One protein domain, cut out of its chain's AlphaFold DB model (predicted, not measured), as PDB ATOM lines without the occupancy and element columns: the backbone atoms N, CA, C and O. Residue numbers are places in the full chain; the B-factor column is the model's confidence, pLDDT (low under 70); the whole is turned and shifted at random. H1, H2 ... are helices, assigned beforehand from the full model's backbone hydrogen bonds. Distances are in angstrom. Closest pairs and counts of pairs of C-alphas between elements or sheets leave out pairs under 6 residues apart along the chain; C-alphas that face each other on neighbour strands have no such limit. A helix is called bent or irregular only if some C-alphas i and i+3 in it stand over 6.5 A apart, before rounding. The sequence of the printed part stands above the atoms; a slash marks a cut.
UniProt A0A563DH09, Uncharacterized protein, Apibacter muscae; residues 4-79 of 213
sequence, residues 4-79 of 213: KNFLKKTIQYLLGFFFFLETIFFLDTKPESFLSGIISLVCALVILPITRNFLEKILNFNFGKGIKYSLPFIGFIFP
ATOM      1  N   LYS A   4      -9.297  51.645  20.916       88.75
ATOM      2  CA  LYS A   4      -9.458  51.188  19.526       88.75
ATOM      3  C   LYS A   4      -8.126  50.842  18.849       88.75
ATOM      4  O   LYS A   4      -8.047  49.864  18.111       88.75
ATOM      5  N   ASN A   5      -7.072  51.612  19.120       87.00
ATOM      6  CA  ASN A   5      -5.744  51.382  18.546       87.00
ATOM      7  C   ASN A   5      -5.046  50.190  19.203       87.00
ATOM      8  O   ASN A   5      -4.314  49.472  18.526       87.00
ATOM      9  N   PHE A   6      -5.293  49.967  20.496       91.00
ATOM     10  CA  PHE A   6      -4.814  48.779  21.198       91.00
ATOM     11  C   PHE A   6      -5.469  47.518  20.630       91.00
ATOM     12  O   PHE A   6      -4.771  46.632  20.151       91.00
ATOM     13  N   LEU A   7      -6.804  47.499  20.546       88.75
ATOM     14  CA  LEU A   7      -7.556  46.363  20.012       88.75
ATOM     15  C   LEU A   7      -7.146  46.017  18.571       88.75
ATOM     16  O   LEU A   7      -6.983  44.846  18.239       88.75
ATOM     17  N   LYS A   8      -6.917  47.029  17.723       86.00
ATOM     18  CA  LYS A   8      -6.458  46.828  16.341       86.00
ATOM     19  C   LYS A   8      -5.091  46.144  16.282       86.00
ATOM     20  O   LYS A   8      -4.919  45.219  15.493       86.00
ATOM     21  N   LYS A   9      -4.143  46.566  17.125       86.56
ATOM     22  CA  LYS A   9      -2.819  45.936  17.209       86.56
ATOM     23  C   LYS A   9      -2.923  44.502  17.723       86.56
ATOM     24  O   LYS A   9      -2.349  43.610  17.115       86.56
ATOM     25  N   THR A  10      -3.705  44.259  18.772       88.38
ATOM     26  CA  THR A  10      -3.882  42.915  19.342       88.38
ATOM     27  C   THR A  10      -4.486  41.939  18.335       88.38
ATOM     28  O   THR A  10      -3.989  40.826  18.190       88.38
ATOM     29  N   ILE A  11      -5.502  42.363  17.578       88.94
ATOM     30  CA  ILE A  11      -6.095  41.541  16.510       88.94
ATOM     31  C   ILE A  11      -5.068  41.253  15.410       88.94
ATOM     32  O   ILE A  11      -5.005  40.130  14.918       88.94
ATOM     33  N   GLN A  12      -4.244  42.237  15.040       88.50
ATOM     34  CA  GLN A  12      -3.203  42.056  14.029       88.50
ATOM     35  C   GLN A  12      -2.141  41.035  14.470       88.50
ATOM     36  O   GLN A  12      -1.765  40.177  13.674       88.50
ATOM     37  N   TYR A  13      -1.703  41.078  15.733       88.56
ATOM     38  CA  TYR A  13      -0.769  40.089  16.280       88.56
ATOM     39  C   TYR A  13      -1.386  38.692  16.370       88.56
ATOM     40  O   TYR A  13      -0.727  37.722  16.011       88.56
ATOM     41  N   LEU A  14      -2.653  38.582  16.780       86.69
ATOM     42  CA  LEU A  14      -3.355  37.296  16.833       86.69
ATOM     43  C   LEU A  14      -3.529  36.673  15.445       86.69
ATOM     44  O   LEU A  14      -3.321  35.473  15.300       86.69
ATOM     45  N   LEU A  15      -3.851  37.474  14.421       85.19
ATOM     46  CA  LEU A  15      -3.898  36.982  13.042       85.19
ATOM     47  C   LEU A  15      -2.524  36.480  12.588       85.19
ATOM     48  O   LEU A  15      -2.429  35.379  12.057       85.19
ATOM     49  N   GLY A  16      -1.466  37.265  12.815       83.81
ATOM     50  CA  GLY A  16      -0.102  36.875  12.444       83.81
ATOM     51  C   GLY A  16       0.353  35.592  13.142       83.81
ATOM     52  O   GLY A  16       0.933  34.717  12.506       83.81
ATOM     53  N   PHE A  17       0.023  35.444  14.424       84.88
ATOM     54  CA  PHE A  17       0.312  34.239  15.197       84.88
ATOM     55  C   PHE A  17      -0.430  33.008  14.660       84.88
ATOM     56  O   PHE A  17       0.148  31.928  14.588       84.88
ATOM     57  N   PHE A  18      -1.681  33.171  14.224       84.00
ATOM     58  CA  PHE A  18      -2.461  32.075  13.652       84.00
ATOM     59  C   PHE A  18      -1.847  31.556  12.344       84.00
ATOM     60  O   PHE A  18      -1.647  30.353  12.197       84.00
ATOM     61  N   PHE A  19      -1.460  32.456  11.432       81.62
ATOM     62  CA  PHE A  19      -0.763  32.072  10.197       81.62
ATOM     63  C   PHE A  19       0.603  31.435  10.471       81.62
ATOM     64  O   PHE A  19       1.007  30.500   9.782       81.62
ATOM     65  N   PHE A  20       1.315  31.914  11.492       80.50
ATOM     66  CA  PHE A  20       2.591  31.334  11.901       80.50
ATOM     67  C   PHE A  20       2.427  29.892  12.401       80.50
ATOM     68  O   PHE A  20       3.170  29.013  11.972       80.50
ATOM     69  N   LEU A  21       1.415  29.625  13.234       80.94
ATOM     70  CA  LEU A  21       1.092  28.268  13.683       80.94
ATOM     71  C   LEU A  21       0.679  27.354  12.527       80.94
ATOM     72  O   LEU A  21       1.112  26.207  12.481       80.94
ATOM     73  N   GLU A  22      -0.110  27.860  11.580       80.12
ATOM     74  CA  GLU A  22      -0.498  27.109  10.384       80.12
ATOM     75  C   GLU A  22       0.727  26.735   9.535       80.12
ATOM     76  O   GLU A  22       0.835  25.604   9.069       80.12
ATOM     77  N   THR A  23       1.699  27.646   9.426       78.06
ATOM     78  CA  THR A  23       2.961  27.410   8.710       78.06
ATOM     79  C   THR A  23       3.822  26.361   9.418       78.06
ATOM     80  O   THR A  23       4.325  25.450   8.765       78.06
ATOM     81  N   ILE A  24       3.953  26.437  10.749       78.25
ATOM     82  CA  ILE A  24       4.669  25.425  11.547       78.25
ATOM     83  C   ILE A  24       4.020  24.051  11.379       78.25
ATOM     84  O   ILE A  24       4.714  23.065  11.149       78.25
ATOM     85  N   PHE A  25       2.690  23.985  11.438       79.19
ATOM     86  CA  PHE A  25       1.956  22.733  11.281       79.19
ATOM     87  C   PHE A  25       2.145  22.125   9.880       79.19
ATOM     88  O   PHE A  25       2.259  20.908   9.731       79.19
ATOM     89  N   PHE A  26       2.234  22.969   8.848       75.69
ATOM     90  CA  PHE A  26       2.541  22.540   7.482       75.69
ATOM     91  C   PHE A  26       3.986  22.055   7.307       75.69
ATOM     92  O   PHE A  26       4.226  21.149   6.516       75.69
ATOM     93  N   LEU A  27       4.941  22.642   8.031       73.25
ATOM     94  CA  LEU A  27       6.357  22.260   7.979       73.25
ATOM     95  C   LEU A  27       6.646  20.933   8.691       73.25
ATOM     96  O   LEU A  27       7.541  20.207   8.268       73.25
ATOM     97  N   ASP A  28       5.903  20.618   9.753       75.56
ATOM     98  CA  ASP A  28       6.175  19.447  10.599       75.56
ATOM     99  C   ASP A  28       5.431  18.178  10.138       75.56
ATOM    100  O   ASP A  28       5.779  17.047  10.491       75.56
ATOM    101  N   THR A  29       4.401  18.326   9.299       68.12
ATOM    102  CA  THR A  29       3.628  17.180   8.818       68.12
ATOM    103  C   THR A  29       4.287  16.545   7.596       68.12
ATOM    104  O   THR A  29       4.250  17.063   6.483       68.12
ATOM    105  N   LYS A  30       4.869  15.351   7.791       72.25
ATOM    106  CA  LYS A  30       5.278  14.483   6.679       72.25
ATOM    107  C   LYS A  30       4.087  14.290   5.715       72.25
ATOM    108  O   LYS A  30       2.981  13.994   6.183       72.25
ATOM    109  N   PRO A  31       4.298  14.404   4.391       64.56
ATOM    110  CA  PRO A  31       3.237  14.552   3.385       64.56
ATOM    111  C   PRO A  31       2.323  13.328   3.191       64.56
ATOM    112  O   PRO A  31       1.424  13.366   2.358       64.56
ATOM    113  N   GLU A  32       2.507  12.244   3.943       66.81
ATOM    114  CA  GLU A  32       1.799  10.980   3.699       66.81
ATOM    115  C   GLU A  32       0.502  10.807   4.496       66.81
ATOM    116  O   GLU A  32      -0.247   9.854   4.280       66.81
ATOM    117  N   SER A  33       0.187  11.720   5.414       70.25
ATOM    118  CA  SER A  33      -1.011  11.572   6.239       70.25
ATOM    119  C   SER A  33      -2.216  12.275   5.611       70.25
ATOM    120  O   SER A  33      -2.384  13.485   5.704       70.25
ATOM    121  N   PHE A  34      -3.136  11.485   5.050       74.38
ATOM    122  CA  PHE A  34      -4.499  11.899   4.669       74.38
ATOM    123  C   PHE A  34      -5.204  12.734   5.761       74.38
ATOM    124  O   PHE A  34      -6.029  13.605   5.480       74.38
ATOM    125  N   LEU A  35      -4.822  12.507   7.021       76.12
ATOM    126  CA  LEU A  35      -5.279  13.250   8.187       76.12
ATOM    127  C   LEU A  35      -4.906  14.745   8.142       76.12
ATOM    128  O   LEU A  35      -5.731  15.570   8.530       76.12
ATOM    129  N   SER A  36      -3.722  15.118   7.638       74.88
ATOM    130  CA  SER A  36      -3.312  16.528   7.544       74.88
ATOM    131  C   SER A  36      -4.192  17.298   6.555       74.88
ATOM    132  O   SER A  36      -4.615  18.418   6.842       74.88
ATOM    133  N   GLY A  37      -4.574  16.654   5.446       76.62
ATOM    134  CA  GLY A  37      -5.501  17.209   4.463       76.62
ATOM    135  C   GLY A  37      -6.894  17.461   5.045       76.62
ATOM    136  O   GLY A  37      -7.483  18.516   4.805       76.62
ATOM    137  N   ILE A  38      -7.407  16.541   5.869       79.31
ATOM    138  CA  ILE A  38      -8.695  16.725   6.557       79.31
ATOM    139  C   ILE A  38      -8.610  17.867   7.570       79.31
ATOM    140  O   ILE A  38      -9.505  18.709   7.612       79.31
ATOM    141  N   ILE A  39      -7.541  17.924   8.367       80.50
ATOM    142  CA  ILE A  39      -7.352  18.977   9.372       80.50
ATOM    143  C   ILE A  39      -7.264  20.350   8.695       80.50
ATOM    144  O   ILE A  39      -7.954  21.277   9.115       80.50
ATOM    145  N   SER A  40      -6.504  20.470   7.605       79.12
ATOM    146  CA  SER A  40      -6.415  21.701   6.812       79.12
ATOM    147  C   SER A  40      -7.775  22.108   6.230       79.12
ATOM    148  O   SER A  40      -8.171  23.270   6.334       79.12
ATOM    149  N   LEU A  41      -8.550  21.154   5.704       78.94
ATOM    150  CA  LEU A  41      -9.886  21.416   5.164       78.94
ATOM    151  C   LEU A  41     -10.867  21.887   6.247       78.94
ATOM    152  O   LEU A  41     -11.617  22.840   6.032       78.94
ATOM    153  N   VAL A  42     -10.850  21.259   7.422       85.00
ATOM    154  CA  VAL A  42     -11.681  21.672   8.560       85.00
ATOM    155  C   VAL A  42     -11.265  23.060   9.055       85.00
ATOM    156  O   VAL A  42     -12.136  23.906   9.260       85.00
ATOM    157  N   CYS A  43      -9.963  23.339   9.164       82.94
ATOM    158  CA  CYS A  43      -9.452  24.672   9.497       82.94
ATOM    159  C   CYS A  43      -9.941  25.725   8.497       82.94
ATOM    160  O   CYS A  43     -10.514  26.736   8.904       82.94
ATOM    161  N   ALA A  44      -9.813  25.464   7.195       80.31
ATOM    162  CA  ALA A  44     -10.293  26.369   6.158       80.31
ATOM    163  C   ALA A  44     -11.799  26.649   6.305       80.31
ATOM    164  O   ALA A  44     -12.217  27.807   6.299       80.31
ATOM    165  N   LEU A  45     -12.621  25.617   6.524       82.69
ATOM    166  CA  LEU A  45     -14.071  25.762   6.712       82.69
ATOM    167  C   LEU A  45     -14.445  26.618   7.929       82.69
ATOM    168  O   LEU A  45     -15.420  27.370   7.863       82.69
ATOM    169  N   VAL A  46     -13.668  26.552   9.012       85.81
ATOM    170  CA  VAL A  46     -13.886  27.359  10.223       85.81
ATOM    171  C   VAL A  46     -13.413  28.807  10.037       85.81
ATOM    172  O   VAL A  46     -14.076  29.740  10.495       85.81
ATOM    173  N   ILE A  47     -12.305  29.024   9.327       83.94
ATOM    174  CA  ILE A  47     -11.709  30.353   9.102       83.94
ATOM    175  C   ILE A  47     -12.513  31.169   8.076       83.94
ATOM    176  O   ILE A  47     -12.588  32.401   8.158       83.94
ATOM    177  N   LEU A  48     -13.172  30.506   7.128       80.56
ATOM    178  CA  LEU A  48     -13.961  31.127   6.062       80.56
ATOM    179  C   LEU A  48     -15.049  32.120   6.514       80.56
ATOM    180  O   LEU A  48     -15.086  33.245   6.003       80.56
ATOM    181  N   PRO A  49     -15.948  31.784   7.456       79.38
ATOM    182  CA  PRO A  49     -16.956  32.733   7.929       79.38
ATOM    183  C   PRO A  49     -16.342  33.917   8.692       79.38
ATOM    184  O   PRO A  49     -16.858  35.036   8.610       79.38
ATOM    185  N   ILE A  50     -15.232  33.694   9.404       79.69
ATOM    186  CA  ILE A  50     -14.554  34.719  10.209       79.69
ATOM    187  C   ILE A  50     -13.878  35.743   9.293       79.69
ATOM    188  O   ILE A  50     -14.100  36.949   9.428       79.69
ATOM    189  N   THR A  51     -13.107  35.262   8.319       80.38
ATOM    190  CA  THR A  51     -12.420  36.106   7.332       80.38
ATOM    191  C   THR A  51     -13.404  36.899   6.481       80.38
ATOM    192  O   THR A  51     -13.184  38.086   6.250       80.38
ATOM    193  N   ARG A  52     -14.549  36.317   6.102       75.81
ATOM    194  CA  ARG A  52     -15.603  37.044   5.380       75.81
ATOM    195  C   ARG A  52     -16.134  38.242   6.170       75.81
ATOM    196  O   ARG A  52     -16.182  39.348   5.634       75.81
ATOM    197  N   ASN A  53     -16.499  38.044   7.436       77.75
ATOM    198  CA  ASN A  53     -16.998  39.129   8.288       77.75
ATOM    199  C   ASN A  53     -15.949  40.234   8.492       77.75
ATOM    200  O   ASN A  53     -16.296  41.402   8.671       77.75
ATOM    201  N   PHE A  54     -14.669  39.870   8.476       80.81
ATOM    202  CA  PHE A  54     -13.565  40.815   8.570       80.81
ATOM    203  C   PHE A  54     -13.374  41.614   7.272       80.81
ATOM    204  O   PHE A  54     -13.288  42.842   7.326       80.81
ATOM    205  N   LEU A  55     -13.391  40.953   6.106       77.12
ATOM    206  CA  LEU A  55     -13.297  41.615   4.799       77.12
ATOM    207  C   LEU A  55     -14.469  42.571   4.544       77.12
ATOM    208  O   LEU A  55     -14.239  43.686   4.077       77.12
ATOM    209  N   GLU A  56     -15.702  42.174   4.883       80.25
ATOM    210  CA  GLU A  56     -16.891  43.031   4.739       80.25
ATOM    211  C   GLU A  56     -16.734  44.340   5.537       80.25
ATOM    212  O   GLU A  56     -17.074  45.413   5.040       80.25
ATOM    213  N   LYS A  57     -16.142  44.276   6.741       82.44
ATOM    214  CA  LYS A  57     -15.910  45.454   7.595       82.44
ATOM    215  C   LYS A  57     -14.758  46.342   7.131       82.44
ATOM    216  O   LYS A  57     -14.844  47.554   7.299       82.44
ATOM    217  N   ILE A  58     -13.674  45.769   6.606       77.25
ATOM    218  CA  ILE A  58     -12.483  46.546   6.217       77.25
ATOM    219  C   ILE A  58     -12.648  47.192   4.850       77.25
ATOM    220  O   ILE A  58     -12.308  48.359   4.682       77.25
ATOM    221  N   LEU A  59     -13.146  46.438   3.873       79.44
ATOM    222  CA  LEU A  59     -13.210  46.905   2.490       79.44
ATOM    223  C   LEU A  59     -14.494  47.680   2.191       79.44
ATOM    224  O   LEU A  59     -14.644  48.192   1.085       79.44
ATOM    225  N   ASN A  60     -15.430  47.742   3.148       83.38
ATOM    226  CA  ASN A  60     -16.767  48.314   2.964       83.38
ATOM    227  C   ASN A  60     -17.475  47.738   1.717       83.38
ATOM    228  O   ASN A  60     -18.306  48.384   1.075       83.38
ATOM    229  N   PHE A  61     -17.093  46.516   1.340       78.94
ATOM    230  CA  PHE A  61     -17.478  45.884   0.094       78.94
ATOM    231  C   PHE A  61     -18.684  44.998   0.372       78.94
ATOM    232  O   PHE A  61     -18.580  43.952   1.012       78.94
ATOM    233  N   ASN A  62     -19.852  45.418  -0.107       75.25
ATOM    234  CA  ASN A  62     -21.042  44.584  -0.047       75.25
ATOM    235  C   ASN A  62     -20.898  43.464  -1.076       75.25
ATOM    236  O   ASN A  62     -21.189  43.658  -2.258       75.25
ATOM    237  N   PHE A  63     -20.475  42.278  -0.632       73.00
ATOM    238  CA  PHE A  63     -20.545  41.082  -1.463       73.00
ATOM    239  C   PHE A  63     -21.999  40.860  -1.880       73.00
ATOM    240  O   PHE A  63     -22.856  40.436  -1.098       73.00
ATOM    241  N   GLY A  64     -22.297  41.206  -3.134       68.69
ATOM    242  CA  GLY A  64     -23.620  41.044  -3.711       68.69
ATOM    243  C   GLY A  64     -24.091  39.603  -3.541       68.69
ATOM    244  O   GLY A  64     -23.305  38.660  -3.652       68.69
ATOM    245  N   LYS A  65     -25.396  39.420  -3.294       70.69
ATOM    246  CA  LYS A  65     -26.019  38.125  -2.945       70.69
ATOM    247  C   LYS A  65     -25.674  36.954  -3.890       70.69
ATOM    248  O   LYS A  65     -25.936  35.817  -3.508       70.69
ATOM    249  N   GLY A  66     -25.122  37.215  -5.079       70.00
ATOM    250  CA  GLY A  66     -24.733  36.220  -6.081       70.00
ATOM    251  C   GLY A  66     -23.326  35.617  -5.948       70.00
ATOM    252  O   GLY A  66     -23.104  34.569  -6.536       70.00
ATOM    253  N   ILE A  67     -22.400  36.203  -5.177       59.12
ATOM    254  CA  ILE A  67     -20.985  35.750  -5.104       59.12
ATOM    255  C   ILE A  67     -20.677  35.046  -3.768       59.12
ATOM    256  O   ILE A  67     -19.529  34.866  -3.375       59.12
ATOM    257  N   LYS A  68     -21.722  34.627  -3.043       57.72
ATOM    258  CA  LYS A  68     -21.647  34.151  -1.649       57.72
ATOM    259  C   LYS A  68     -20.712  32.960  -1.403       57.72
ATOM    260  O   LYS A  68     -20.383  32.720  -0.247       57.72
ATOM    261  N   TYR A  69     -20.306  32.237  -2.446       62.75
ATOM    262  CA  TYR A  69     -19.549  30.993  -2.300       62.75
ATOM    263  C   TYR A  69     -18.301  30.885  -3.177       62.75
ATOM    264  O   TYR A  69     -17.567  29.927  -2.999       62.75
ATOM    265  N   SER A  70     -18.026  31.807  -4.108       58.50
ATOM    266  CA  SER A  70     -16.961  31.589  -5.110       58.50
ATOM    267  C   SER A  70     -15.617  32.237  -4.778       58.50
ATOM    268  O   SER A  70     -14.588  31.748  -5.232       58.50
ATOM    269  N   LEU A  71     -15.592  33.307  -3.977       59.66
ATOM    270  CA  LEU A  71     -14.337  33.985  -3.637       59.66
ATOM    271  C   LEU A  71     -13.317  33.147  -2.850       59.66
ATOM    272  O   LEU A  71     -12.133  33.260  -3.157       59.66
ATOM    273  N   PRO A  72     -13.706  32.303  -1.878       58.06
ATOM    274  CA  PRO A  72     -12.700  31.568  -1.122       58.06
ATOM    275  C   PRO A  72     -12.020  30.447  -1.908       58.06
ATOM    276  O   PRO A  72     -10.926  30.028  -1.549       58.06
ATOM    277  N   PHE A  73     -12.630  29.988  -3.002       54.91
ATOM    278  CA  PHE A  73     -12.055  28.924  -3.822       54.91
ATOM    279  C   PHE A  73     -10.943  29.428  -4.744       54.91
ATOM    280  O   PHE A  73      -9.993  28.699  -4.994       54.91
ATOM    281  N   ILE A  74     -10.999  30.684  -5.202       55.84
ATOM    282  CA  ILE A  74      -9.957  31.252  -6.077       55.84
ATOM    283  C   ILE A  74      -8.605  31.345  -5.356       55.84
ATOM    284  O   ILE A  74      -7.576  31.060  -5.960       55.84
ATOM    285  N   GLY A  75      -8.609  31.657  -4.055       55.31
ATOM    286  CA  GLY A  75      -7.393  31.664  -3.235       55.31
ATOM    287  C   GLY A  75      -6.859  30.271  -2.881       55.31
ATOM    288  O   GLY A  75      -5.677  30.145  -2.594       55.31
ATOM    289  N   PHE A  76      -7.700  29.231  -2.935       54.25
ATOM    290  CA  PHE A  76      -7.328  27.841  -2.624       54.25
ATOM    291  C   PHE A  76      -6.919  27.023  -3.860       54.25
ATOM    292  O   PHE A  76      -6.224  26.021  -3.728       54.25
ATOM    293  N   ILE A  77      -7.325  27.439  -5.064       53.19
ATOM    294  CA  ILE A  77      -6.958  26.774  -6.328       53.19
ATOM    295  C   ILE A  77      -5.567  27.215  -6.825       53.19
ATOM    296  O   ILE A  77      -4.914  26.473  -7.553       53.19
ATOM    297  N   PHE A  78      -5.081  28.392  -6.420       49.16
ATOM    298  CA  PHE A  78      -3.800  28.937  -6.891       49.16
ATOM    299  C   PHE A  78      -2.510  28.502  -6.155       49.16
ATOM    300  O   PHE A  78      -1.465  28.543  -6.804       49.16
ATOM    301  N   PRO A  79      -2.498  28.052  -4.882       49.22
ATOM    302  CA  PRO A  79      -1.255  27.645  -4.221       49.22
ATOM    303  C   PRO A  79      -0.556  26.407  -4.818       49.22
ATOM    304  O   PRO A  79       0.665  26.451  -4.953       49.22
TER     305      PRO A  79
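This is residues 4 to 79 of the 213 residues of an uncharacterized protein of Apibacter muscae (UniProt A0A563DH09). Two long helices, H1 and H2, make an open V, with short H3 beyond H2. The printed part has 76 residues, helices H1, H2, H3 and no named strand: all helix. It is loose, radius of gyration of the C-alphas 15.1 A, spanning 42 by 36 by 18 A.

Find H1 at residues 4 to 28. H2, residues 34 to 59, one helix by its hydrogen bonds, is bent: C-alphas 46 and 49 are 6.6 A apart. Arms H2a, to 46, and H2b, from 49, stand at a steep tilt, 46 degrees. H1 is near H2a, closest C-alphas 8.4 A. H3, residues 71 to 77, is apart from H1 and both arms. Every O i to N i+4 pair is within hydrogen-bond range in H1, H2a and H2b; H3 has 1 of 3, and 2 of 4 O i to N i+3.

Find C-alpha 4 at (-9.458, 51.188, 19.526); H1 runs 36.5 A. H3 ends at (-6.958, 26.774, -6.328).

The printed part has no cut; the H2 to H3 link is long; confidence is low in residues 67 to 79.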